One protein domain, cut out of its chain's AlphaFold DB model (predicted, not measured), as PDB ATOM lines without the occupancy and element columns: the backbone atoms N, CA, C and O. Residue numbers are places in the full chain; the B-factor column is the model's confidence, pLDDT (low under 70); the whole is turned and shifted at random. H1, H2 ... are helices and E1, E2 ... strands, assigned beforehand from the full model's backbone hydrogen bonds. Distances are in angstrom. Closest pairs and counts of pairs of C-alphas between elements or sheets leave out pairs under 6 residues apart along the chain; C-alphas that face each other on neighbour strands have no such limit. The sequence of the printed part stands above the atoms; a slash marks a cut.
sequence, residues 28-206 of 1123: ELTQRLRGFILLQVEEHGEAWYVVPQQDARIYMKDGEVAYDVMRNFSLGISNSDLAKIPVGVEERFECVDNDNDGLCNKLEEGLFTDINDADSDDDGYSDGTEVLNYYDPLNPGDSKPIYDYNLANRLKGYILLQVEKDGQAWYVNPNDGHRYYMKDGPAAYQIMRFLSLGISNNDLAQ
ATOM      1  N   GLU A  28     -24.862 -29.191   2.998       89.88
ATOM      2  CA  GLU A  28     -25.047 -29.156   4.458       89.88
ATOM      3  C   GLU A  28     -24.725 -27.763   5.016       89.88
ATOM      4  O   GLU A  28     -25.447 -27.257   5.879       89.88
ATOM      5  N   LEU A  29     -23.701 -27.097   4.472       90.94
ATOM      6  CA  LEU A  29     -23.423 -25.687   4.744       90.94
ATOM      7  C   LEU A  29     -24.577 -24.794   4.266       90.94
ATOM      8  O   LEU A  29     -25.128 -24.040   5.062       90.94
ATOM      9  N   THR A  30     -24.998 -24.934   3.006       90.44
ATOM     10  CA  THR A  30     -26.115 -24.162   2.431       90.44
ATOM     11  C   THR A  30     -27.394 -24.329   3.257       90.44
ATOM     12  O   THR A  30     -28.022 -23.339   3.623       90.44
ATOM     13  N   GLN A  31     -27.736 -25.560   3.664       86.69
ATOM     14  CA  GLN A  31     -28.898 -25.831   4.521       86.69
ATOM     15  C   GLN A  31     -28.822 -25.172   5.905       86.69
ATOM     16  O   GLN A  31     -29.865 -24.856   6.476       86.69
ATOM     17  N   ARG A  32     -27.617 -24.959   6.446       90.62
ATOM     18  CA  ARG A  32     -27.401 -24.267   7.726       90.62
ATOM     19  C   ARG A  32     -27.445 -22.743   7.616       90.62
ATOM     20  O   ARG A  32     -27.669 -22.099   8.634       90.62
ATOM     21  N   LEU A  33     -27.217 -22.190   6.425       94.12
ATOM     22  CA  LEU A  33     -27.208 -20.747   6.158       94.12
ATOM     23  C   LEU A  33     -28.547 -20.226   5.605       94.12
ATOM     24  O   LEU A  33     -28.698 -19.022   5.442       94.12
ATOM     25  N   ARG A  34     -29.526 -21.104   5.341       91.50
ATOM     26  CA  ARG A  34     -30.880 -20.744   4.877       91.50
ATOM     27  C   ARG A  34     -31.491 -19.600   5.681       91.50
ATOM     28  O   ARG A  34     -31.653 -19.710   6.895       91.50
ATOM     29  N   GLY A  35     -31.878 -18.547   4.974       90.69
ATOM     30  CA  GLY A  35     -32.564 -17.384   5.514       90.69
ATOM     31  C   GLY A  35     -31.725 -16.504   6.435       90.69
ATOM     32  O   GLY A  35     -32.259 -15.571   7.024       90.69
ATOM     33  N   PHE A  36     -30.424 -16.771   6.570       94.88
ATOM     34  CA  PHE A  36     -29.517 -15.795   7.150       94.88
ATOM     35  C   PHE A  36     -29.214 -14.705   6.122       94.88
ATOM     36  O   PHE A  36     -28.905 -14.982   4.958       94.88
ATOM     37  N   ILE A  37     -29.217 -13.470   6.609       93.44
ATOM     38  CA  ILE A  37     -28.347 -12.425   6.084       93.44
ATOM     39  C   ILE A  37     -26.917 -12.762   6.528       93.44
ATOM     40  O   ILE A  37     -26.664 -13.037   7.705       93.44
ATOM     41  N   LEU A  38     -25.988 -12.755   5.582       93.38
ATOM     42  CA  LEU A  38     -24.570 -13.025   5.764       93.38
ATOM     43  C   LEU A  38     -23.756 -11.764   5.483       93.38
ATOM     44  O   LEU A  38     -24.110 -11.000   4.588       93.38
ATOM     45  N   LEU A  39     -22.641 -11.601   6.191       90.50
ATOM     46  CA  LEU A  39     -21.674 -10.528   5.955       90.50
ATOM     47  C   LEU A  39     -20.330 -11.141   5.543       90.50
ATOM     48  O   LEU A  39     -19.794 -11.989   6.258       90.50
ATOM     49  N   GLN A  40     -19.785 -10.752   4.393       91.25
ATOM     50  CA  GLN A  40     -18.530 -11.290   3.866       91.25
ATOM     51  C   GLN A  40     -17.329 -10.627   4.567       91.25
ATOM     52  O   GLN A  40     -16.873  -9.553   4.192       91.25
ATOM     53  N   VAL A  41     -16.811 -11.265   5.623       88.62
ATOM     54  CA  VAL A  41     -15.831 -10.648   6.548       88.62
ATOM     55  C   VAL A  41     -14.370 -10.702   6.074       88.62
ATOM     56  O   VAL A  41     -13.463 -10.401   6.849       88.62
ATOM     57  N   GLU A  42     -14.124 -11.124   4.832       84.25
ATOM     58  CA  GLU A  42     -12.778 -11.289   4.259       84.25
ATOM     59  C   GLU A  42     -12.525 -10.442   2.988       84.25
ATOM     60  O   GLU A  42     -11.394 -10.457   2.500       84.25
ATOM     61  N   GLU A  43     -13.512  -9.687   2.474       80.00
ATOM     62  CA  GLU A  43     -13.325  -8.647   1.430       80.00
ATOM     63  C   GLU A  43     -13.954  -7.306   1.854       80.00
ATOM     64  O   GLU A  43     -13.510  -6.750   2.860       80.00
ATOM     65  N   HIS A  44     -14.927  -6.752   1.123       75.50
ATOM     66  CA  HIS A  44     -15.428  -5.387   1.349       75.50
ATOM     67  C   HIS A  44     -16.585  -5.284   2.361       75.50
ATOM     68  O   HIS A  44     -17.079  -4.186   2.606       75.50
ATOM     69  N   GLY A  45     -17.000  -6.392   2.984       78.12
ATOM     70  CA  GLY A  45     -18.139  -6.416   3.911       78.12
ATOM     71  C   GLY A  45     -19.474  -6.639   3.200       78.12
ATOM     72  O   GLY A  45     -20.514  -6.182   3.661       78.12
ATOM     73  N   GLU A  46     -19.443  -7.337   2.068       89.19
ATOM     74  CA  GLU A  46     -20.575  -7.581   1.184       89.19
ATOM     75  C   GLU A  46     -21.724  -8.299   1.917       89.19
ATOM     76  O   GLU A  46     -21.518  -9.328   2.572       89.19
ATOM     77  N   ALA A  47     -22.949  -7.779   1.787       88.75
ATOM     78  CA  ALA A  47     -24.145  -8.359   2.392       88.75
ATOM     79  C   ALA A  47     -24.826  -9.362   1.442       88.75
ATOM     80  O   ALA A  47     -25.127  -9.048   0.292       88.75
ATOM     81  N   TRP A  48     -25.117 -10.573   1.919       92.12
ATOM     82  CA  TRP A  48     -25.739 -11.630   1.110       92.12
ATOM     83  C   TRP A  48     -26.937 -12.252   1.826       92.12
ATOM     84  O   TRP A  48     -26.802 -12.695   2.962       92.12
ATOM     85  N   TYR A  49     -28.087 -12.385   1.166       93.25
ATOM     86  CA  TYR A  49     -29.241 -13.110   1.718       93.25
ATOM     87  C   TYR A  49     -29.367 -14.497   1.084       93.25
ATOM     88  O   TYR A  49     -29.376 -14.633  -0.141       93.25
ATOM     89  N   VAL A  50     -29.458 -15.546   1.909       94.06
ATOM     90  CA  VAL A  50     -29.630 -16.934   1.443       94.06
ATOM     91  C   VAL A  50     -31.114 -17.276   1.367       94.06
ATOM     92  O   VAL A  50     -31.707 -17.718   2.348       94.06
ATOM     93  N   VAL A  51     -31.716 -17.108   0.193       91.56
ATOM     94  CA  VAL A  51     -33.159 -17.260  -0.045       91.56
ATOM     95  C   VAL A  51     -33.659 -18.657   0.384       91.56
ATOM     96  O   VAL A  51     -33.304 -19.655  -0.262       91.56
ATOM     97  N   PRO A  52     -34.519 -18.776   1.424       88.88
ATOM     98  CA  PRO A  52     -35.015 -20.065   1.929       88.88
ATOM     99  C   PRO A  52     -35.718 -20.936   0.880       88.88
ATOM    100  O   PRO A  52     -35.707 -22.163   0.978       88.88
ATOM    101  N   GLN A  53     -36.335 -20.305  -0.122       85.94
ATOM    102  CA  GLN A  53     -37.051 -20.949  -1.222       85.94
ATOM    103  C   GLN A  53     -36.120 -21.566  -2.282       85.94
ATOM    104  O   GLN A  53     -36.569 -22.441  -3.021       85.94
ATOM    105  N   GLN A  54     -34.861 -21.115  -2.389       86.56
ATOM    106  CA  GLN A  54     -33.969 -21.453  -3.512       86.56
ATOM    107  C   GLN A  54     -32.733 -22.286  -3.142       86.56
ATOM    108  O   GLN A  54     -32.113 -22.839  -4.048       86.56
ATOM    109  N   ASP A  55     -32.346 -22.372  -1.861       88.38
ATOM    110  CA  ASP A  55     -31.015 -22.876  -1.455       88.38
ATOM    111  C   ASP A  55     -29.855 -22.098  -2.124       88.38
ATOM    112  O   ASP A  55     -28.812 -22.662  -2.451       88.38
ATOM    113  N   ALA A  56     -30.036 -20.792  -2.344       90.00
ATOM    114  CA  ALA A  56     -29.084 -19.946  -3.059       90.00
ATOM    115  C   ALA A  56     -28.965 -18.554  -2.425       90.00
ATOM    116  O   ALA A  56     -29.923 -18.046  -1.841       90.00
ATOM    117  N   ARG A  57     -27.789 -17.934  -2.553       92.06
ATOM    118  CA  ARG A  57     -27.512 -16.573  -2.086       92.06
ATOM    119  C   ARG A  57     -27.722 -15.531  -3.182       92.06
ATOM    120  O   ARG A  57     -27.383 -15.774  -4.341       92.06
ATOM    121  N   ILE A  58     -28.208 -14.364  -2.786       90.69
ATOM    122  CA  ILE A  58     -28.261 -13.142  -3.595       90.69
ATOM    123  C   ILE A  58     -27.325 -12.117  -2.955       90.69
ATOM    124  O   ILE A  58     -27.264 -12.032  -1.728       90.69
ATOM    125  N   TYR A  59     -26.567 -11.389  -3.777       89.81
ATOM    126  CA  TYR A  59     -25.735 -10.275  -3.322       89.81
ATOM    127  C   TYR A  59     -26.618  -9.037  -3.188       89.81
ATOM    128  O   TYR A  59     -27.127  -8.548  -4.192       89.81
ATOM    129  N   MET A  60     -26.804  -8.532  -1.972       84.88
ATOM    130  CA  MET A  60     -27.509  -7.274  -1.730       84.88
ATOM    131  C   MET A  60     -26.500  -6.135  -1.912       84.88
ATOM    132  O   MET A  60     -25.980  -5.596  -0.938       84.88
ATOM    133  N   LYS A  61     -26.157  -5.859  -3.181       73.38
ATOM    134  CA  LYS A  61     -25.166  -4.841  -3.582       73.38
ATOM    135  C   LYS A  61     -25.568  -3.417  -3.173       73.38
ATOM    136  O   LYS A  61     -24.701  -2.583  -2.938       73.38
ATOM    137  N   ASP A  62     -26.869  -3.167  -3.079       69.50
ATOM    138  CA  ASP A  62     -27.506  -1.870  -2.865       69.50
ATOM    139  C   ASP A  62     -28.971  -2.051  -2.418       69.50
ATOM    140  O   ASP A  62     -29.463  -3.172  -2.244       69.50
ATOM    141  N   GLY A  63     -29.666  -0.925  -2.218       67.19
ATOM    142  CA  GLY A  63     -31.087  -0.893  -1.869       67.19
ATOM    143  C   GLY A  63     -32.005  -1.467  -2.952       67.19
ATOM    144  O   GLY A  63     -33.017  -2.066  -2.604       67.19
ATOM    145  N   GLU A  64     -31.631  -1.360  -4.232       68.25
ATOM    146  CA  GLU A  64     -32.361  -1.937  -5.371       68.25
ATOM    147  C   GLU A  64     -32.426  -3.466  -5.239       68.25
ATOM    148  O   GLU A  64     -33.513  -4.028  -5.120       68.25
ATOM    149  N   VAL A  65     -31.281  -4.156  -5.136       73.56
ATOM    150  CA  VAL A  65     -31.292  -5.627  -5.014       73.56
ATOM    151  C   VAL A  65     -31.833  -6.101  -3.658       73.56
ATOM    152  O   VAL A  65     -32.397  -7.194  -3.562       73.56
ATOM    153  N   ALA A  66     -31.734  -5.287  -2.602       72.62
ATOM    154  CA  ALA A  66     -32.430  -5.560  -1.343       72.62
ATOM    155  C   ALA A  66     -33.965  -5.467  -1.495       72.62
ATOM    156  O   ALA A  66     -34.684  -6.330  -0.987       72.62
ATOM    157  N   TYR A  67     -34.475  -4.476  -2.233       72.00
ATOM    158  CA  TYR A  67     -35.899  -4.332  -2.551       72.00
ATOM    159  C   TYR A  67     -36.399  -5.466  -3.452       72.00
ATOM    160  O   TYR A  67     -37.436  -6.066  -3.173       72.00
ATOM    161  N   ASP A  68     -35.611  -5.865  -4.448       78.00
ATOM    162  CA  ASP A  68     -35.872  -7.026  -5.299       78.00
ATOM    163  C   ASP A  68     -35.978  -8.328  -4.498       78.00
ATOM    164  O   ASP A  68     -36.866  -9.156  -4.731       78.00
ATOM    165  N   VAL A  69     -35.099  -8.502  -3.504       80.06
ATOM    166  CA  VAL A  69     -35.162  -9.611  -2.548       80.06
ATOM    167  C   VAL A  69     -36.467  -9.577  -1.747       80.06
ATOM    168  O   VAL A  69     -37.065 -10.636  -1.521       80.06
ATOM    169  N   MET A  70     -36.947  -8.391  -1.366       76.88
ATOM    170  CA  MET A  70     -38.233  -8.232  -0.686       76.88
ATOM    171  C   MET A  70     -39.425  -8.523  -1.613       76.88
ATOM    172  O   MET A  70     -40.264  -9.343  -1.238       76.88
ATOM    173  N   ARG A  71     -39.490  -7.943  -2.822       74.94
ATOM    174  CA  ARG A  71     -40.591  -8.139  -3.791       74.94
ATOM    175  C   ARG A  71     -40.718  -9.600  -4.226       74.94
ATOM    176  O   ARG A  71     -41.815 -10.152  -4.224       74.94
ATOM    177  N   ASN A  72     -39.599 -10.242  -4.563       81.06
ATOM    178  CA  ASN A  72     -39.601 -11.570  -5.180       81.06
ATOM    179  C   ASN A  72     -39.553 -12.735  -4.174       81.06
ATOM    180  O   ASN A  72     -40.017 -13.833  -4.498       81.06
ATOM    181  N   PHE A  73     -38.987 -12.545  -2.970       86.31
ATOM    182  CA  PHE A  73     -38.718 -13.651  -2.030       86.31
ATOM    183  C   PHE A  73     -39.262 -13.468  -0.605       86.31
ATOM    184  O   PHE A  73     -39.019 -14.339   0.242       86.31
ATOM    185  N   SER A  74     -40.047 -12.425  -0.331       87.94
ATOM    186  CA  SER A  74     -40.833 -12.359   0.912       87.94
ATOM    187  C   SER A  74     -42.033 -13.314   0.903       87.94
ATOM    188  O   SER A  74     -42.427 -13.861  -0.128       87.94
ATOM    189  N   LEU A  75     -42.654 -13.505   2.070       92.19
ATOM    190  CA  LEU A  75     -43.962 -14.154   2.200       92.19
ATOM    191  C   LEU A  75     -45.007 -13.179   2.752       92.19
ATOM    192  O   LEU A  75     -44.815 -12.607   3.822       92.19
ATOM    193  N   GLY A  76     -46.150 -13.057   2.076       91.62
ATOM    194  CA  GLY A  76     -47.305 -12.345   2.624       91.62
ATOM    195  C   GLY A  76     -47.840 -13.018   3.897       91.62
ATOM    196  O   GLY A  76     -47.977 -14.245   3.941       91.62
ATOM    197  N   ILE A  77     -48.151 -12.229   4.927       95.25
ATOM    198  CA  ILE A  77     -48.677 -12.700   6.215       95.25
ATOM    199  C   ILE A  77     -49.840 -11.826   6.712       95.25
ATOM    200  O   ILE A  77     -49.838 -10.611   6.526       95.25
ATOM    201  N   SER A  78     -50.836 -12.461   7.344       94.12
ATOM    202  CA  SER A  78     -51.952 -11.762   7.999       94.12
ATOM    203  C   SER A  78     -51.485 -11.070   9.283       94.12
ATOM    204  O   SER A  78     -50.632 -11.610   9.994       94.12
ATOM    205  N   ASN A  79     -52.102  -9.944   9.648       89.94
ATOM    206  CA  ASN A  79     -51.902  -9.280  10.941       89.94
ATOM    207  C   ASN A  79     -52.110 -10.292  12.083       89.94
ATOM    208  O   ASN A  79     -51.334 -10.365  13.039       89.94
ATOM    209  N   SER A  80     -53.123 -11.156  11.929       90.50
ATOM    210  CA  SER A  80     -53.472 -12.177  12.916       90.50
ATOM    211  C   SER A  80     -52.394 -13.247  13.113       90.50
ATOM    212  O   SER A  80     -52.297 -13.796  14.208       90.50
ATOM    213  N   ASP A  81     -51.616 -13.601  12.084       92.69
ATOM    214  CA  ASP A  81     -50.528 -14.588  12.151       92.69
ATOM    215  C   ASP A  81     -49.190 -13.942  12.512       92.69
ATOM    216  O   ASP A  81     -48.422 -14.534  13.270       92.69
ATOM    217  N   LEU A  82     -48.947 -12.715  12.052       93.50
ATOM    218  CA  LEU A  82     -47.788 -11.905  12.416       93.50
ATOM    219  C   LEU A  82     -47.724 -11.672  13.934       93.50
ATOM    220  O   LEU A  82     -46.677 -11.888  14.542       93.50
ATOM    221  N   ALA A  83     -48.858 -11.347  14.565       90.38
ATOM    222  CA  ALA A  83     -48.975 -11.184  16.018       90.38
ATOM    223  C   ALA A  83     -48.634 -12.459  16.825       90.38
ATOM    224  O   ALA A  83     -48.274 -12.381  17.999       90.38
ATOM    225  N   LYS A  84     -48.686 -13.649  16.204       92.81
ATOM    226  CA  LYS A  84     -48.271 -14.920  16.828       92.81
ATOM    227  C   LYS A  84     -46.753 -15.152  16.758       92.81
ATOM    228  O   LYS A  84     -46.283 -16.179  17.256       92.81
ATOM    229  N   ILE A  85     -45.990 -14.246  16.144       94.25
ATOM    230  CA  ILE A  85     -44.525 -14.255  16.098       94.25
ATOM    231  C   ILE A  85     -44.013 -13.208  17.105       94.25
ATOM    232  O   ILE A  85     -44.384 -12.037  16.976       94.25
ATOM    233  N   PRO A  86     -43.171 -13.596  18.087       92.56
ATOM    234  CA  PRO A  86     -42.562 -12.670  19.044       92.56
ATOM    235  C   PRO A  86     -41.860 -11.486  18.369       92.56
ATOM    236  O   PRO A  86     -41.239 -11.664  17.323       92.56
ATOM    237  N   VAL A  87     -41.925 -10.298  18.971       94.38
ATOM    238  CA  VAL A  87     -41.262  -9.079  18.471       94.38
ATOM    239  C   VAL A  87     -39.798  -9.059  18.906       94.38
ATOM    240  O   VAL A  87     -39.480  -9.439  20.031       94.38
ATOM    241  N   GLY A  88     -38.902  -8.663  18.005       92.06
ATOM    242  CA  GLY A  88     -37.474  -8.541  18.261       92.06
ATOM    243  C   GLY A  88     -37.096  -7.107  18.613       92.06
ATOM    244  O   GLY A  88     -37.243  -6.215  17.781       92.06
ATOM    245  N   VAL A  89     -36.569  -6.911  19.821       89.44
ATOM    246  CA  VAL A  89     -35.909  -5.672  20.259       89.44
ATOM    247  C   VAL A  89     -34.399  -5.923  20.291       89.44
ATOM    248  O   VAL A  89     -33.956  -7.030  20.607       89.44
ATOM    249  N   GLU A  90     -33.605  -4.922  19.924       87.69
ATOM    250  CA  GLU A  90     -32.143  -4.977  19.903       87.69
ATOM    251  C   GLU A  90     -31.598  -3.663  20.474       87.69
ATOM    252  O   GLU A  90     -31.724  -2.618  19.847       87.69
ATOM    253  N   GLU A  91     -30.981  -3.717  21.661       83.06
ATOM    254  CA  GLU A  91     -30.473  -2.549  22.412       83.06
ATOM    255  C   GLU A  91     -29.399  -1.742  21.652       83.06
ATOM    256  O   GLU A  91     -29.028  -0.647  22.067       83.06
ATOM    257  N   ARG A  92     -28.858  -2.299  20.561       87.06
ATOM    258  CA  ARG A  92     -27.862  -1.664  19.685       87.06
ATOM    259  C   ARG A  92     -28.469  -0.948  18.474       87.06
ATOM    260  O   ARG A  92     -27.707  -0.388  17.690       87.06
ATOM    261  N   PHE A  93     -29.787  -1.001  18.270       85.69
ATOM    262  CA  PHE A  93     -30.434  -0.254  17.190       85.69
ATOM    263  C   PHE A  93     -30.429   1.248  17.506       85.69
ATOM    264  O   PHE A  93     -30.767   1.677  18.605       85.69
ATOM    265  N   GLU A  94     -30.014   2.045  16.526       82.12
ATOM    266  CA  GLU A  94     -29.920   3.501  16.606       82.12
ATOM    267  C   GLU A  94     -31.244   4.079  16.086       82.12
ATOM    268  O   GLU A  94     -31.558   3.982  14.895       82.12
ATOM    269  N   CYS A  95     -32.063   4.623  16.986       83.31
ATOM    270  CA  CYS A  95     -33.417   5.078  16.690       83.31
ATOM    271  C   CYS A  95     -33.788   6.330  17.498       83.31
ATOM    272  O   CYS A  95     -33.129   6.662  18.482       83.31
ATOM    273  N   VAL A  96     -34.855   7.010  17.072       88.56
ATOM    274  CA  VAL A  96     -35.581   7.952  17.932       88.56
ATOM    275  C   VAL A  96     -36.537   7.145  18.813       88.56
ATOM    276  O   VAL A  96     -37.100   6.152  18.347       88.56
ATOM    277  N   ASP A  97     -36.665   7.596  20.055       91.06
ATOM    278  CA  ASP A  97     -37.614   7.209  21.100       91.06
ATOM    279  C   ASP A  97     -38.104   8.561  21.665       91.06
ATOM    280  O   ASP A  97     -37.295   9.363  22.153       91.06
ATOM    281  N   ASN A  98     -39.369   8.910  21.412       93.75
ATOM    282  CA  ASN A  98     -39.858  10.295  21.485       93.75
ATOM    283  C   ASN A  98     -40.525  10.638  22.826       93.75
ATOM    284  O   ASN A  98     -40.346  11.751  23.329       93.75
ATOM    285  N   ASP A  99     -41.203   9.685  23.457       90.56
ATOM    286  CA  ASP A  99     -41.762   9.811  24.808       90.56
ATOM    287  C   ASP A  99     -40.815   9.290  25.916       90.56
ATOM    288  O   ASP A  99     -40.966   9.678  27.079       90.56
ATOM    289  N   ASN A 100     -39.744   8.576  25.532       93.06
ATOM    290  CA  ASN A 100     -38.676   8.024  26.377       93.06
ATOM    291  C   ASN A 100     -39.112   6.788  27.193       93.06
ATOM    292  O   ASN A 100     -38.643   6.587  28.321       93.06
ATOM    293  N   ASP A 101     -40.001   5.964  26.630       92.00
ATOM    294  CA  ASP A 101     -40.448   4.681  27.189       92.00
ATOM    295  C   ASP A 101     -39.409   3.541  27.044       92.00
ATOM    296  O   ASP A 101     -39.303   2.681  27.930       92.00
ATOM    297  N   GLY A 102     -38.613   3.547  25.970       88.44
ATOM    298  CA  GLY A 102     -37.688   2.469  25.601       88.44
ATOM    299  C   GLY A 102     -38.043   1.705  24.317       88.44
ATOM    300  O   GLY A 102     -37.329   0.758  23.965       88.44
ATOM    301  N   LEU A 103     -39.110   2.084  23.612       91.94
ATOM    302  CA  LEU A 103     -39.495   1.584  22.294       91.94
ATOM    303  C   LEU A 103     -39.113   2.604  21.205       91.94
ATOM    304  O   LEU A 103     -39.295   3.805  21.338       91.94
ATOM    305  N   CYS A 104     -38.539   2.127  20.102       91.81
ATOM    306  CA  CYS A 104     -38.158   3.000  18.989       91.81
ATOM    307  C   CYS A 104     -39.387   3.447  18.182       91.81
ATOM    308  O   CYS A 104     -40.078   2.557  17.684       91.81
ATOM    309  N   ASN A 105     -39.527   4.736  17.834       91.44
ATOM    310  CA  ASN A 105     -40.588   5.283  16.959       91.44
ATOM    311  C   ASN A 105     -40.858   4.441  15.693       91.44
ATOM    312  O   ASN A 105     -41.980   4.333  15.202       91.44
ATOM    313  N   LYS A 106     -39.804   3.844  15.114       90.50
ATOM    314  CA  LYS A 106     -39.941   2.944  13.959       90.50
ATOM    315  C   LYS A 106     -40.619   1.627  14.341       90.50
ATOM    316  O   LYS A 106     -41.487   1.170  13.615       90.50
ATOM    317  N   LEU A 107     -40.214   0.990  15.440       93.06
ATOM    318  CA  LEU A 107     -40.826  -0.261  15.894       93.06
ATOM    319  C   LEU A 107     -42.257  -0.026  16.392       93.06
ATOM    320  O   LEU A 107     -43.124  -0.831  16.071       93.06
ATOM    321  N   GLU A 108     -42.502   1.089  17.075       93.62
ATOM    322  CA  GLU A 108     -43.834   1.584  17.422       93.62
ATOM    323  C   GLU A 108     -44.774   1.646  16.219       93.62
ATOM    324  O   GLU A 108     -45.826   1.019  16.231       93.62
ATOM    325  N   GLU A 109     -44.360   2.281  15.118       91.44
ATOM    326  CA  GLU A 109     -45.120   2.304  13.860       91.44
ATOM    327  C   GLU A 109     -45.434   0.894  13.322       91.44
ATOM    328  O   GLU A 109     -46.485   0.681  12.721       91.44
ATOM    329  N   GLY A 110     -44.556  -0.088  13.555       90.62
ATOM    330  CA  GLY A 110     -44.795  -1.496  13.222       90.62
ATOM    331  C   GLY A 110     -45.701  -2.246  14.215       90.62
ATOM    332  O   GLY A 110     -46.218  -3.319  13.891       90.62
ATOM    333  N   LEU A 111     -45.895  -1.733  15.429       91.88
ATOM    334  CA  LEU A 111     -46.769  -2.314  16.455       91.88
ATOM    335  C   LEU A 111     -48.119  -1.593  16.571       91.88
ATOM    336  O   LEU A 111     -49.097  -2.233  16.949       91.88
ATOM    337  N   PHE A 112     -48.175  -0.339  16.118       91.44
ATOM    338  CA  PHE A 112     -49.288   0.614  16.134       91.44
ATOM    339  C   PHE A 112     -49.589   1.271  17.491       91.44
ATOM    340  O   PHE A 112     -50.744   1.612  17.744       91.44
ATOM    341  N   THR A 113     -48.553   1.475  18.310       93.31
ATOM    342  CA  THR A 113     -48.554   2.361  19.494       93.31
ATOM    343  C   THR A 113     -48.524   3.842  19.082       93.31
ATOM    344  O   THR A 113     -48.248   4.152  17.915       93.31
ATOM    345  N   ASP A 114     -48.853   4.765  19.994       94.62
ATOM    346  CA  ASP A 114     -48.694   6.207  19.757       94.62
ATOM    347  C   ASP A 114     -47.313   6.671  20.227       94.62
ATOM    348  O   ASP A 114     -47.052   6.753  21.419       94.62
ATOM    349  N   ILE A 115     -46.503   7.099  19.257       95.75
ATOM    350  CA  ILE A 115     -45.128   7.616  19.372       95.75
ATOM    351  C   ILE A 115     -44.966   8.780  20.385       95.75
ATOM    352  O   ILE A 115     -43.868   9.293  20.601       95.75
ATOM    353  N   ASN A 116     -46.051   9.271  20.986       95.62
ATOM    354  CA  ASN A 116     -46.081  10.385  21.929       95.62
ATOM    355  C   ASN A 116     -46.694  10.027  23.298       95.62
ATOM    356  O   ASN A 116     -46.795  10.935  24.133       95.62
ATOM    357  N   ASP A 117     -47.141   8.787  23.524       96.94
ATOM    358  CA  ASP A 117     -47.832   8.374  24.751       96.94
ATOM    359  C   ASP A 117     -47.358   6.994  25.244       96.94
ATOM    360  O   ASP A 117     -47.832   5.949  24.811       96.94
ATOM    361  N   ALA A 118     -46.445   7.036  26.217       96.25
ATOM    362  CA  ALA A 118     -45.646   5.933  26.763       96.25
ATOM    363  C   ALA A 118     -46.421   4.809  27.498       96.25
ATOM    364  O   ALA A 118     -45.841   4.137  28.350       96.25
ATOM    365  N   ASP A 119     -47.725   4.665  27.271       94.94
ATOM    366  CA  ASP A 119     -48.680   3.742  27.913       94.94
ATOM    367  C   ASP A 119     -49.919   3.686  26.988       94.94
ATOM    368  O   ASP A 119     -50.997   4.174  27.339       94.94
ATOM    369  N   SER A 120     -49.748   3.187  25.750       95.06
ATOM    370  CA  SER A 120     -50.707   3.351  24.632       95.06
ATOM    371  C   SER A 120     -52.111   2.791  24.898       95.06
ATOM    372  O   SER A 120     -53.045   3.058  24.130       95.06
ATOM    373  N   ASP A 121     -52.286   1.992  25.956       91.88
ATOM    374  CA  ASP A 121     -53.556   1.367  26.317       91.88
ATOM    375  C   ASP A 121     -54.115   1.715  27.718       91.88
ATOM    376  O   ASP A 121     -55.211   1.249  28.070       91.88
ATOM    377  N   ASP A 122     -53.473   2.660  28.428       92.88
ATOM    378  CA  ASP A 122     -53.931   3.276  29.693       92.88
ATOM    379  C   ASP A 122     -53.953   2.279  30.898       92.88
ATOM    380  O   ASP A 122     -54.721   2.440  31.862       92.88
ATOM    381  N   ASP A 123     -53.141   1.209  30.855       90.50
ATOM    382  CA  ASP A 123     -53.038   0.136  31.866       90.50
ATOM    383  C   ASP A 123     -52.128   0.497  33.060       90.50
ATOM    384  O   ASP A 123     -52.457   0.163  34.215       90.50
ATOM    385  N   GLY A 124     -51.022   1.212  32.818       90.31
ATOM    386  CA  GLY A 124     -49.991   1.513  33.819       90.31
ATOM    387  C   GLY A 124     -48.647   0.792  33.640       90.31
ATOM    388  O   GLY A 124     -47.813   0.844  34.561       90.31
ATOM    389  N   TYR A 125     -48.427   0.126  32.504       91.44
ATOM    390  CA  TYR A 125     -47.123  -0.336  32.015       91.44
ATOM    391  C   TYR A 125     -46.778   0.392  30.711       91.44
ATOM    392  O   TYR A 125     -47.666   0.839  30.005       91.44
ATOM    393  N   SER A 126     -45.485   0.529  30.408       94.69
ATOM    394  CA  SER A 126     -45.050   1.246  29.205       94.69
ATOM    395  C   SER A 126     -44.849   0.310  28.016       94.69
ATOM    396  O   SER A 126     -44.452  -0.843  28.210       94.69
ATOM    397  N   ASP A 127     -45.093   0.781  26.799       93.44
ATOM    398  CA  ASP A 127     -45.140  -0.047  25.590       93.44
ATOM    399  C   ASP A 127     -43.837  -0.831  25.337       93.44
ATOM    400  O   ASP A 127     -43.846  -2.045  25.106       93.44
ATOM    401  N   GLY A 128     -42.680  -0.186  25.472       92.44
ATOM    402  CA  GLY A 128     -41.357  -0.802  25.443       92.44
ATOM    403  C   GLY A 128     -41.109  -1.742  26.619       92.44
ATOM    404  O   GLY A 128     -40.523  -2.816  26.437       92.44
ATOM    405  N   THR A 129     -41.622  -1.426  27.816       92.88
ATOM    406  CA  THR A 129     -41.611  -2.363  28.956       92.88
ATOM    407  C   THR A 129     -42.422  -3.621  28.634       92.88
ATOM    408  O   THR A 129     -41.982  -4.736  28.936       92.88
ATOM    409  N   GLU A 130     -43.586  -3.472  28.015       91.81
ATOM    410  CA  GLU A 130     -44.504  -4.544  27.646       91.81
ATOM    411  C   GLU A 130     -43.936  -5.438  26.545       91.81
ATOM    412  O   GLU A 130     -43.848  -6.657  26.727       91.81
ATOM    413  N   VAL A 131     -43.472  -4.847  25.442       92.06
ATOM    414  CA  VAL A 131     -42.841  -5.548  24.314       92.06
ATOM    415  C   VAL A 131     -41.622  -6.340  24.792       92.06
ATOM    416  O   VAL A 131     -41.514  -7.535  24.499       92.06
ATOM    417  N   LEU A 132     -40.756  -5.735  25.615       89.44
ATOM    418  CA  LEU A 132     -39.588  -6.399  26.207       89.44
ATOM    419  C   LEU A 132     -39.965  -7.553  27.159       89.44
ATOM    420  O   LEU A 132     -39.213  -8.521  27.297       89.44
ATOM    421  N   ASN A 133     -41.130  -7.481  27.810       87.69
ATOM    422  CA  ASN A 133     -41.635  -8.518  28.717       87.69
ATOM    423  C   ASN A 133     -42.655  -9.473  28.069       87.69
ATOM    424  O   ASN A 133     -43.198 -10.339  28.771       87.69
ATOM    425  N   TYR A 134     -42.880  -9.385  26.753       87.38
ATOM    426  CA  TYR A 134     -43.836 -10.186  25.978       87.38
ATOM    427  C   TYR A 134     -45.311 -10.003  26.390       87.38
ATOM    428  O   TYR A 134     -46.007 -10.988  26.678       87.38
ATOM    429  N   TYR A 135     -45.766  -8.758  26.506       88.69
ATOM    430  CA  TYR A 135     -47.177  -8.365  26.624       88.69
ATOM    431  C   TYR A 135     -47.689  -7.760  25.291       88.69
ATOM    432  O   TYR A 135     -47.142  -8.122  24.243       88.69
ATOM    433  N   ASP A 136     -48.773  -6.980  25.297       88.12
ATOM    434  CA  ASP A 136     -49.521  -6.543  24.104       88.12
ATOM    435  C   ASP A 136     -49.991  -5.081  24.276       88.12
ATOM    436  O   ASP A 136     -51.097  -4.899  24.784       88.12
ATOM    437  N   PRO A 137     -49.197  -4.074  23.846       92.25
ATOM    438  CA  PRO A 137     -49.313  -2.655  24.246       92.25
ATOM    439  C   PRO A 137     -50.480  -1.893  23.589       92.25
ATOM    440  O   PRO A 137     -50.356  -0.745  23.180       92.25
ATOM    441  N   LEU A 138     -51.604  -2.577  23.378       91.56
ATOM    442  CA  LEU A 138     -52.825  -2.095  22.723       91.56
ATOM    443  C   LEU A 138     -54.097  -2.772  23.292       91.56
ATOM    444  O   LEU A 138     -55.178  -2.648  22.707       91.56
ATOM    445  N   ASN A 139     -53.994  -3.563  24.368       87.50
ATOM    446  CA  ASN A 139     -55.067  -4.392  24.932       87.50
ATOM    447  C   ASN A 139     -54.939  -4.555  26.473       87.50
ATOM    448  O   ASN A 139     -54.466  -5.602  26.938       87.50
ATOM    449  N   PRO A 140     -55.501  -3.629  27.280       84.44
ATOM    450  CA  PRO A 140     -55.024  -3.362  28.639       84.44
ATOM    451  C   PRO A 140     -55.163  -4.535  29.611       84.44
ATOM    452  O   PRO A 140     -56.245  -5.124  29.789       84.44
ATOM    453  N   GLY A 141     -54.062  -4.837  30.303       72.38
ATOM    454  CA  GLY A 141     -53.950  -5.840  31.358       72.38
ATOM    455  C   GLY A 141     -52.775  -6.806  31.179       72.38
ATOM    456  O   GLY A 141     -51.976  -6.715  30.263       72.38
ATOM    457  N   ASP A 142     -52.743  -7.845  32.026       63.91
ATOM    458  CA  ASP A 142     -51.769  -8.964  32.056       63.91
ATOM    459  C   ASP A 142     -51.876  -9.905  30.804       63.91
ATOM    460  O   ASP A 142     -51.795 -11.137  30.892       63.91
ATOM    461  N   SER A 143     -52.150  -9.327  29.630       67.00
ATOM    462  CA  SER A 143     -52.506  -9.924  28.343       67.00
ATOM    463  C   SER A 143     -51.254 -10.307  27.553       67.00
ATOM    464  O   SER A 143     -50.615  -9.490  26.901       67.00
ATOM    465  N   LYS A 144     -50.866 -11.585  27.604       72.19
ATOM    466  CA  LYS A 144     -49.739 -12.089  26.801       72.19
ATOM    467  C   LYS A 144     -50.207 -12.612  25.440       72.19
ATOM    468  O   LYS A 144     -51.037 -13.531  25.430       72.19
ATOM    469  N   PRO A 145     -49.634 -12.144  24.311       75.06
ATOM    470  CA  PRO A 145     -49.915 -12.705  22.997       75.06
ATOM    471  C   PRO A 145     -49.677 -14.218  22.962       75.06
ATOM    472  O   PRO A 145     -48.677 -14.739  23.467       75.06
ATOM    473  N   ILE A 146     -50.595 -14.959  22.338       79.25
ATOM    474  CA  ILE A 146     -50.471 -16.416  22.204       79.25
ATOM    475  C   ILE A 146     -49.543 -16.726  21.024       79.25
ATOM    476  O   ILE A 146     -49.998 -17.040  19.922       79.25
ATOM    477  N   TYR A 147     -48.232 -16.638  21.259       87.94
ATOM    478  CA  TYR A 147     -47.237 -16.960  20.239       87.94
ATOM    479  C   TYR A 147     -47.320 -18.427  19.803       87.94
ATOM    480  O   TYR A 147     -47.305 -19.349  20.626       87.94
ATOM    481  N   ASP A 148     -47.326 -18.657  18.490       89.50
ATOM    482  CA  ASP A 148     -47.180 -19.993  17.924       89.50
ATOM    483  C   ASP A 148     -45.720 -20.219  17.532       89.50
ATOM    484  O   ASP A 148     -45.282 -19.930  16.417       89.50
ATOM    485  N   TYR A 149     -44.955 -20.809  18.449       86.75
ATOM    486  CA  TYR A 149     -43.569 -21.185  18.184       86.75
ATOM    487  C   TYR A 149     -43.415 -22.169  17.008       86.75
ATOM    488  O   TYR A 149     -42.317 -22.274  16.470       86.75
ATOM    489  N   ASN A 150     -44.460 -22.878  16.558       90.00
ATOM    490  CA  ASN A 150     -44.389 -23.695  15.338       90.00
ATOM    491  C   ASN A 150     -44.463 -22.816  14.082       90.00
ATOM    492  O   ASN A 150     -43.761 -23.088  13.109       90.00
ATOM    493  N   LEU A 151     -45.276 -21.755  14.111       90.88
ATOM    494  CA  LEU A 151     -45.339 -20.741  13.062       90.88
ATOM    495  C   LEU A 151     -44.023 -19.958  12.985       90.88
ATOM    496  O   LEU A 151     -43.420 -19.912  11.916       90.88
ATOM    497  N   ALA A 152     -43.533 -19.439  14.114       90.56
ATOM    498  CA  ALA A 152     -42.266 -18.711  14.174       90.56
ATOM    499  C   ALA A 152     -41.083 -19.577  13.693       90.56
ATOM    500  O   ALA A 152     -40.329 -19.161  12.818       90.56
ATOM    501  N   ASN A 153     -40.962 -20.833  14.153       87.94
ATOM    502  CA  ASN A 153     -39.913 -21.741  13.662       87.94
ATOM    503  C   ASN A 153     -40.072 -22.142  12.182       87.94
ATOM    504  O   ASN A 153     -39.081 -22.504  11.556       87.94
ATOM    505  N   ARG A 154     -41.285 -22.086  11.610       92.88
ATOM    506  CA  ARG A 154     -41.527 -22.309  10.171       92.88
ATOM    507  C   ARG A 154     -41.129 -21.101   9.319       92.88
ATOM    508  O   ARG A 154     -40.809 -21.287   8.150       92.88
ATOM    509  N   LEU A 155     -41.182 -19.896   9.889       95.19
ATOM    510  CA  LEU A 155     -40.906 -18.628   9.210       95.19
ATOM    511  C   LEU A 155     -39.514 -18.050   9.521       95.19
ATOM    512  O   LEU A 155     -39.157 -17.023   8.957       95.19
ATOM    513  N   LYS A 156     -38.701 -18.718  10.353       93.81
ATOM    514  CA  LYS A 156     -37.289 -18.372  10.584       93.81
ATOM    515  C   LYS A 156     -36.535 -18.187   9.266       93.81
ATOM    516  O   LYS A 156     -36.492 -19.095   8.438       93.81
ATOM    517  N   GLY A 157     -35.906 -17.026   9.126       92.19
ATOM    518  CA  GLY A 157     -35.097 -16.646   7.980       92.19
ATOM    519  C   GLY A 157     -35.875 -16.203   6.743       92.19
ATOM    520  O   GLY A 157     -35.271 -16.042   5.690       92.19
ATOM    521  N   TYR A 158     -37.190 -16.012   6.845       95.25
ATOM    522  CA  TYR A 158     -37.962 -15.324   5.814       95.25
ATOM    523  C   TYR A 158     -38.076 -13.833   6.139       95.25
ATOM    524  O   TYR A 158     -38.239 -13.448   7.301       95.25
ATOM    525  N   ILE A 159     -38.070 -13.014   5.088       94.06
ATOM    526  CA  ILE A 159     -38.702 -11.695   5.115       94.06
ATOM    527  C   ILE A 159     -40.209 -11.904   4.894       94.06
ATOM    528  O   ILE A 159     -40.626 -12.751   4.096       94.06
ATOM    529  N   LEU A 160     -41.032 -11.185   5.647       94.69
ATOM    530  CA  LEU A 160     -42.488 -11.234   5.599       94.69
ATOM    531  C   LEU A 160     -43.035  -9.858   5.219       94.69
ATOM    532  O   LEU A 160     -42.510  -8.856   5.694       94.69
ATOM    533  N   LEU A 161     -44.107  -9.818   4.430       93.00
ATOM    534  CA  LEU A 161     -44.836  -8.588   4.099       93.00
ATOM    535  C   LEU A 161     -46.234  -8.636   4.720       93.00
ATOM    536  O   LEU A 161     -46.956  -9.626   4.578       93.00
ATOM    537  N   GLN A 162     -46.616  -7.577   5.424       92.25
ATOM    538  CA  GLN A 162     -47.883  -7.470   6.142       92.25
ATOM    539  C   GLN A 162     -49.009  -7.033   5.189       92.25
ATOM    540  O   GLN A 162     -49.221  -5.848   4.947       92.25
ATOM    541  N   VAL A 163     -49.738  -8.003   4.626       90.12
ATOM    542  CA  VAL A 163     -50.670  -7.780   3.492       90.12
ATOM    543  C   VAL A 163     -52.070  -7.289   3.884       90.12
ATOM    544  O   VAL A 163     -52.953  -7.193   3.037       90.12
ATOM    545  N   GLU A 164     -52.301  -7.014   5.168       85.69
ATOM    546  CA  GLU A 164     -53.595  -6.572   5.718       85.69
ATOM    547  C   GLU A 164     -53.529  -5.145   6.299       85.69
ATOM    548  O   GLU A 164     -54.416  -4.747   7.059       85.69
ATOM    549  N   LYS A 165     -52.462  -4.395   5.996       77.69
ATOM    550  CA  LYS A 165     -52.297  -2.981   6.361       77.69
ATOM    551  C   LYS A 165     -51.297  -2.294   5.411       77.69
ATOM    552  O   LYS A 165     -51.320  -2.578   4.218       77.69
ATOM    553  N   ASP A 166     -50.416  -1.433   5.916       76.56
ATOM    554  CA  ASP A 166     -49.564  -0.507   5.149       76.56
ATOM    555  C   ASP A 166     -48.319  -1.178   4.508       76.56
ATOM    556  O   ASP A 166     -47.325  -0.522   4.214       76.56
ATOM    557  N   GLY A 167     -48.346  -2.501   4.300       84.00
ATOM    558  CA  GLY A 167     -47.296  -3.254   3.600       84.00
ATOM    559  C   GLY A 167     -46.032  -3.571   4.411       84.00
ATOM    560  O   GLY A 167     -45.054  -4.031   3.825       84.00
ATOM    561  N   GLN A 168     -46.038  -3.367   5.734       92.00
ATOM    562  CA  GLN A 168     -44.865  -3.490   6.614       92.00
ATOM    563  C   GLN A 168     -44.002  -4.742   6.350       92.00
ATOM    564  O   GLN A 168     -44.497  -5.874   6.397       92.00
ATOM    565  N   ALA A 169     -42.694  -4.541   6.153       92.62
ATOM    566  CA  ALA A 169     -41.714  -5.614   5.990       92.62
ATOM    567  C   ALA A 169     -41.099  -6.055   7.332       92.62
ATOM    568  O   ALA A 169     -40.741  -5.233   8.173       92.62
ATOM    569  N   TRP A 170     -40.939  -7.366   7.530       94.81
ATOM    570  CA  TRP A 170     -40.430  -7.958   8.774       94.81
ATOM    571  C   TRP A 170     -39.443  -9.097   8.506       94.81
ATOM    572  O   TRP A 170     -39.809 -10.096   7.892       94.81
ATOM    573  N   TYR A 171     -38.224  -9.020   9.036       95.19
ATOM    574  CA  TYR A 171     -37.263 -10.129   8.993       95.19
ATOM    575  C   TYR A 171     -37.400 -11.008  10.241       95.19
ATOM    576  O   TYR A 171     -37.259 -10.527  11.367       95.19
ATOM    577  N   VAL A 172     -37.660 -12.308  10.069       96.31
ATOM    578  CA  VAL A 172     -37.704 -13.259  11.194       96.31
ATOM    579  C   VAL A 172     -36.314 -13.850  11.415       96.31
ATOM    580  O   VAL A 172     -35.883 -14.713  10.653       96.31
ATOM    581  N   ASN A 173     -35.607 -13.443  12.473       95.00
ATOM    582  CA  ASN A 173     -34.211 -13.839  12.683       95.00
ATOM    583  C   ASN A 173     -34.059 -15.377  12.827       95.00
ATOM    584  O   ASN A 173     -34.665 -15.978  13.727       95.00
ATOM    585  N   PRO A 174     -33.229 -16.055  12.003       93.81
ATOM    586  CA  PRO A 174     -32.949 -17.484  12.144       93.81
ATOM    587  C   PRO A 174     -32.459 -17.898  13.534       93.81
ATOM    588  O   PRO A 174     -32.768 -19.008  13.980       93.81
ATOM    589  N   ASN A 175     -31.733 -17.024  14.240       91.12
ATOM    590  CA  ASN A 175     -31.139 -17.324  15.542       91.12
ATOM    591  C   ASN A 175     -32.215 -17.528  16.619       91.12
ATOM    592  O   ASN A 175     -32.449 -18.650  17.077       91.12
ATOM    593  N   ASP A 176     -32.933 -16.470  16.977       91.25
ATOM    594  CA  ASP A 176     -33.914 -16.458  18.068       91.25
ATOM    595  C   ASP A 176     -35.345 -16.798  17.592       91.25
ATOM    596  O   ASP A 176     -35.984 -17.671  18.178       91.25
ATOM    597  N   GLY A 177     -35.782 -16.299  16.430       92.31
ATOM    598  CA  GLY A 177     -37.110 -16.537  15.844       92.31
ATOM    599  C   GLY A 177     -38.127 -15.416  16.077       92.31
ATOM    600  O   GLY A 177     -39.319 -15.655  15.890       92.31
ATOM    601  N   HIS A 178     -37.671 -14.234  16.492       95.12
ATOM    602  CA  HIS A 178     -38.479 -13.023  16.610       95.12
ATOM    603  C   HIS A 178     -38.530 -12.283  15.266       95.12
ATOM    604  O   HIS A 178     -37.643 -12.443  14.422       95.12
ATOM    605  N   ARG A 179     -39.573 -11.470  15.072       95.25
ATOM    606  CA  ARG A 179     -39.726 -10.563  13.930       95.25
ATOM    607  C   ARG A 179     -39.096  -9.203  14.242       95.25
ATOM    608  O   ARG A 179     -39.442  -8.588  15.245       95.25
ATOM    609  N   TYR A 180     -38.210  -8.734  13.374       94.94
ATOM    610  CA  TYR A 180     -37.601  -7.406  13.431       94.94
ATOM    611  C   TYR A 180     -38.186  -6.553  12.305       94.94
ATOM    612  O   TYR A 180     -38.251  -7.014  11.162       94.94
ATOM    613  N   TYR A 181     -38.654  -5.347  12.630       94.12
ATOM    614  CA  TYR A 181     -39.308  -4.473  11.658       94.12
ATOM    615  C   TYR A 181     -38.280  -3.832  10.719       94.12
ATOM    616  O   TYR A 181     -37.267  -3.294  11.157       94.12
ATOM    617  N   MET A 182     -38.542  -3.912   9.417       90.25
ATOM    618  CA  MET A 182     -37.656  -3.487   8.337       90.25
ATOM    619  C   MET A 182     -38.316  -2.326   7.580       90.25
ATOM    620  O   MET A 182     -38.674  -2.460   6.415       90.25
ATOM    621  N   LYS A 183     -38.531  -1.200   8.278       84.44
ATOM    622  CA  LYS A 183     -39.228  -0.014   7.746       84.44
ATOM    623  C   LYS A 183     -38.586   0.544   6.474       84.44
ATOM    624  O   LYS A 183     -39.274   0.866   5.515       84.44
ATOM    625  N   ASP A 184     -37.269   0.718   6.515       81.94
ATOM    626  CA  ASP A 184     -36.502   1.517   5.564       81.94
ATOM    627  C   ASP A 184     -35.060   0.997   5.432       81.94
ATOM    628  O   ASP A 184     -34.632   0.111   6.178       81.94
ATOM    629  N   GLY A 185     -34.302   1.554   4.479       81.06
ATOM    630  CA  GLY A 185     -32.894   1.213   4.245       81.06
ATOM    631  C   GLY A 185     -32.021   1.270   5.511       81.06
ATOM    632  O   GLY A 185     -31.331   0.289   5.790       81.06
ATOM    633  N   PRO A 186     -32.072   2.342   6.327       83.88
ATOM    634  CA  PRO A 186     -31.376   2.399   7.615       83.88
ATOM    635  C   PRO A 186     -31.777   1.291   8.605       83.88
ATOM    636  O   PRO A 186     -30.900   0.668   9.205       83.88
ATOM    637  N   ALA A 187     -33.070   0.985   8.762       83.06
ATOM    638  CA  ALA A 187     -33.531  -0.108   9.627       83.06
ATOM    639  C   ALA A 187     -33.065  -1.483   9.109       83.06
ATOM    640  O   ALA A 187     -32.584  -2.317   9.881       83.06
ATOM    641  N   ALA A 188     -33.127  -1.701   7.792       83.75
ATOM    642  CA  ALA A 188     -32.569  -2.885   7.149       83.75
ATOM    643  C   ALA A 188     -31.053  -2.987   7.388       83.75
ATOM    644  O   ALA A 188     -30.568  -4.047   7.780       83.75
ATOM    645  N   TYR A 189     -30.304  -1.890   7.245       82.94
ATOM    646  CA  TYR A 189     -28.866  -1.846   7.515       82.94
ATOM    647  C   TYR A 189     -28.531  -2.187   8.971       82.94
ATOM    648  O   TYR A 189     -27.593  -2.944   9.206       82.94
ATOM    649  N   GLN A 190     -29.313  -1.738   9.956       88.31
ATOM    650  CA  GLN A 190     -29.103  -2.124  11.358       88.31
ATOM    651  C   GLN A 190     -29.382  -3.617  11.606       88.31
ATOM    652  O   GLN A 190     -28.597  -4.285  12.286       88.31
ATOM    653  N   ILE A 191     -30.419  -4.183  10.973       89.06
ATOM    654  CA  ILE A 191     -30.651  -5.637  10.937       89.06
ATOM    655  C   ILE A 191     -29.432  -6.360  10.328       89.06
ATOM    656  O   ILE A 191     -28.948  -7.339  10.904       89.06
ATOM    657  N   MET A 192     -28.868  -5.860   9.221       85.19
ATOM    658  CA  MET A 192     -27.646  -6.414   8.617       85.19
ATOM    659  C   MET A 192     -26.412  -6.261   9.527       85.19
ATOM    660  O   MET A 192     -25.619  -7.194   9.638       85.19
ATOM    661  N   ARG A 193     -26.251  -5.132  10.221       83.69
ATOM    662  CA  ARG A 193     -25.093  -4.814  11.078       83.69
ATOM    663  C   ARG A 193     -25.051  -5.652  12.357       83.69
ATOM    664  O   ARG A 193     -23.969  -6.030  12.801       83.69
ATOM    665  N   PHE A 194     -26.210  -5.946  12.953       89.88
ATOM    666  CA  PHE A 194     -26.285  -6.527  14.298       89.88
ATOM    667  C   PHE A 194     -26.859  -7.947  14.380       89.88
ATOM    668  O   PHE A 194     -26.584  -8.622  15.380       89.88
ATOM    669  N   LEU A 195     -27.603  -8.407  13.361       91.56
ATOM    670  CA  LEU A 195     -28.286  -9.715  13.336       91.56
ATOM    671  C   LEU A 195     -27.805 -10.659  12.210       91.56
ATOM    672  O   LEU A 195     -28.280 -11.796  12.126       91.56
ATOM    673  N   SER A 196     -26.880 -10.220  11.348       89.88
ATOM    674  CA  SER A 196     -26.278 -11.068  10.307       89.88
ATOM    675  C   SER A 196     -25.257 -12.074  10.858       89.88
ATOM    676  O   SER A 196     -24.831 -12.021  12.015       89.88
ATOM    677  N   LEU A 197     -24.852 -13.018  10.006       92.06
ATOM    678  CA  LEU A 197     -23.813 -14.003  10.295       92.06
ATOM    679  C   LEU A 197     -22.578 -13.771   9.411       92.06
ATOM    680  O   LEU A 197     -22.629 -13.945   8.195       92.06
ATOM    681  N   GLY A 198     -21.445 -13.433  10.029       89.94
ATOM    682  CA  GLY A 198     -20.168 -13.305   9.322       89.94
ATOM    683  C   GLY A 198     -19.721 -14.622   8.672       89.94
ATOM    684  O   GLY A 198     -19.746 -15.673   9.320       89.94
ATOM    685  N   ILE A 199     -19.292 -14.571   7.409       93.94
ATOM    686  CA  ILE A 199     -18.884 -15.736   6.608       93.94
ATOM    687  C   ILE A 199     -17.547 -15.503   5.885       93.94
ATOM    688  O   ILE A 199     -17.253 -14.394   5.442       93.94
ATOM    689  N   SER A 200     -16.735 -16.562   5.775       92.69
ATOM    690  CA  SER A 200     -15.468 -16.558   5.027       92.69
ATOM    691  C   SER A 200     -15.707 -16.640   3.517       92.69
ATOM    692  O   SER A 200     -16.688 -17.247   3.076       92.69
ATOM    693  N   ASN A 201     -14.779 -16.136   2.703       90.00
ATOM    694  CA  ASN A 201     -14.860 -16.231   1.240       90.00
ATOM    695  C   ASN A 201     -14.904 -17.696   0.778       90.00
ATOM    696  O   ASN A 201     -15.606 -18.040  -0.172       90.00
ATOM    697  N   ASN A 202     -14.183 -18.585   1.473       91.19
ATOM    698  CA  ASN A 202     -14.166 -20.020   1.179       91.19
ATOM    699  C   ASN A 202     -15.529 -20.688   1.422       91.19
ATOM    700  O   ASN A 202     -15.942 -21.552   0.648       91.19
ATOM    701  N   ASP A 203     -16.207 -20.334   2.510       91.12
ATOM    702  CA  ASP A 203     -17.485 -20.943   2.884       91.12
ATOM    703  C   ASP A 203     -18.628 -20.332   2.067       91.12
ATOM    704  O   ASP A 203     -19.475 -21.057   1.545       91.12
ATOM    705  N   LEU A 204     -18.573 -19.022   1.822       92.06
ATOM    706  CA  LEU A 204     -19.454 -18.315   0.898       92.06
ATOM    707  C   LEU A 204     -19.380 -18.909  -0.521       92.06
ATOM    708  O   LEU A 204     -20.416 -19.189  -1.122       92.06
ATOM    709  N   ALA A 205     -18.179 -19.196  -1.036       91.00
ATOM    710  CA  ALA A 205     -17.972 -19.818  -2.351       91.00
ATOM    711  C   ALA A 205     -18.545 -21.246  -2.490       91.00
ATOM    712  O   ALA A 205     -18.644 -21.753  -3.609       91.00
ATOM    713  N   GLN A 206     -18.931 -21.899  -1.388       92.88
ATOM    714  CA  GLN A 206     -19.583 -23.216  -1.387       92.88
ATOM    715  C   GLN A 206     -21.123 -23.131  -1.359       92.88
ATOM    716  O   GLN A 206     -21.784 -24.159  -1.518       92.88
TER     717      GLN A 206
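What this domain is: This is residues 28 to 206 of the 1123 residues of an uncharacterized protein of Candidatus Parcubacteria bacterium (UniProt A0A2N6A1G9). Two small four-stranded sheets, E3 E2 E1 E8 and E4 E5 E6 E7, stand one after the other along an elongated body, with H2 and H7 between them; a loop-rich lobe round H4 and H5 makes the end beyond the second sheet. The chain passes from the first sheet through H2 into E4 and comes back through H7 into E8. The printed part has 179 residues, 86 of them in named elements, under half, in the order H1 E1 E2 E3 H2 E4 H3 H4 H5 H6 E5 E6 E7 H7 E8 H8: mixed, helices and strands, each sheet mixed. It is compact, with a radius of gyration of the C-alphas of 16.8 A, and spans 54 by 31 by 25 A.

How they stand to each other: Begin with E1, residues 37 to 40, E2, 47 to 51, and E3, 56 to 59, a meander, each strand the antiparallel neighbour of the one before: N 38 and O 48 are 2.7 A apart, N 49 and O 58 3.0 A, within hydrogen-bond range. E8, 197 to 199, is parallel to E1, with N 197 and O 37 at 2.9 A. On the same face of this sheet find H2, 63 to 73, along E3 at 2 degrees on the local plane, and H7, 185 to 195, across E1 at 89 degrees on the local plane. The closest C-alphas of H2 and H7, Gly 63 and Gly 185, are 6.7 A apart, close but not clearly touching. H1, 28 to 33, is on this sheet at a height of 8.7 A; H8, 201 to 204, only grazes it. Now find the second meander, E5, 159 to 162, E6, 169 to 172, and E7, 179 to 181, with N 160 and O 170 at 2.8 A and N 171 and O 180 at 2.9 A. E4, 75 to 77, is parallel to E5, with N 77 and O 161 at 2.9 A. H2 and H3, 79 to 82, are on opposite faces of this sheet. H4, 105 to 111, H6, 149 to 155, and H7 only graze it; the closest C-alphas of H4 and E7, Leu 107 and Tyr 181, are 6.2 A apart. H5, 127 to 132, is not on either sheet but near H4. E4, H3 to H6 and E5 form a strand-helix-strand unit, two parallel neighbour strands with helices between. Every O i to N i+4 pair is within hydrogen-bond range in H1, H2, H4, H5, H6 and H7; H3 and H8 are too short for one.

Where its parts are: Find C-alpha 28, where H1 begins, at (-25.047, -29.156, 4.458). H2 and H7 each measure 14.9 A, E2 12.9 A. H8 ends at C-alpha 204, (-19.454, -18.315, 0.898).

The domain as a whole: The C-alphas farthest apart, Asp 122 and Asn 202, are 54.2 A apart. The printed part has no cut; the links H3 to H4, H4 to H5 and H5 to H6 are long. Residues 62 to 64 and 142 to 143 have pLDDT under 70.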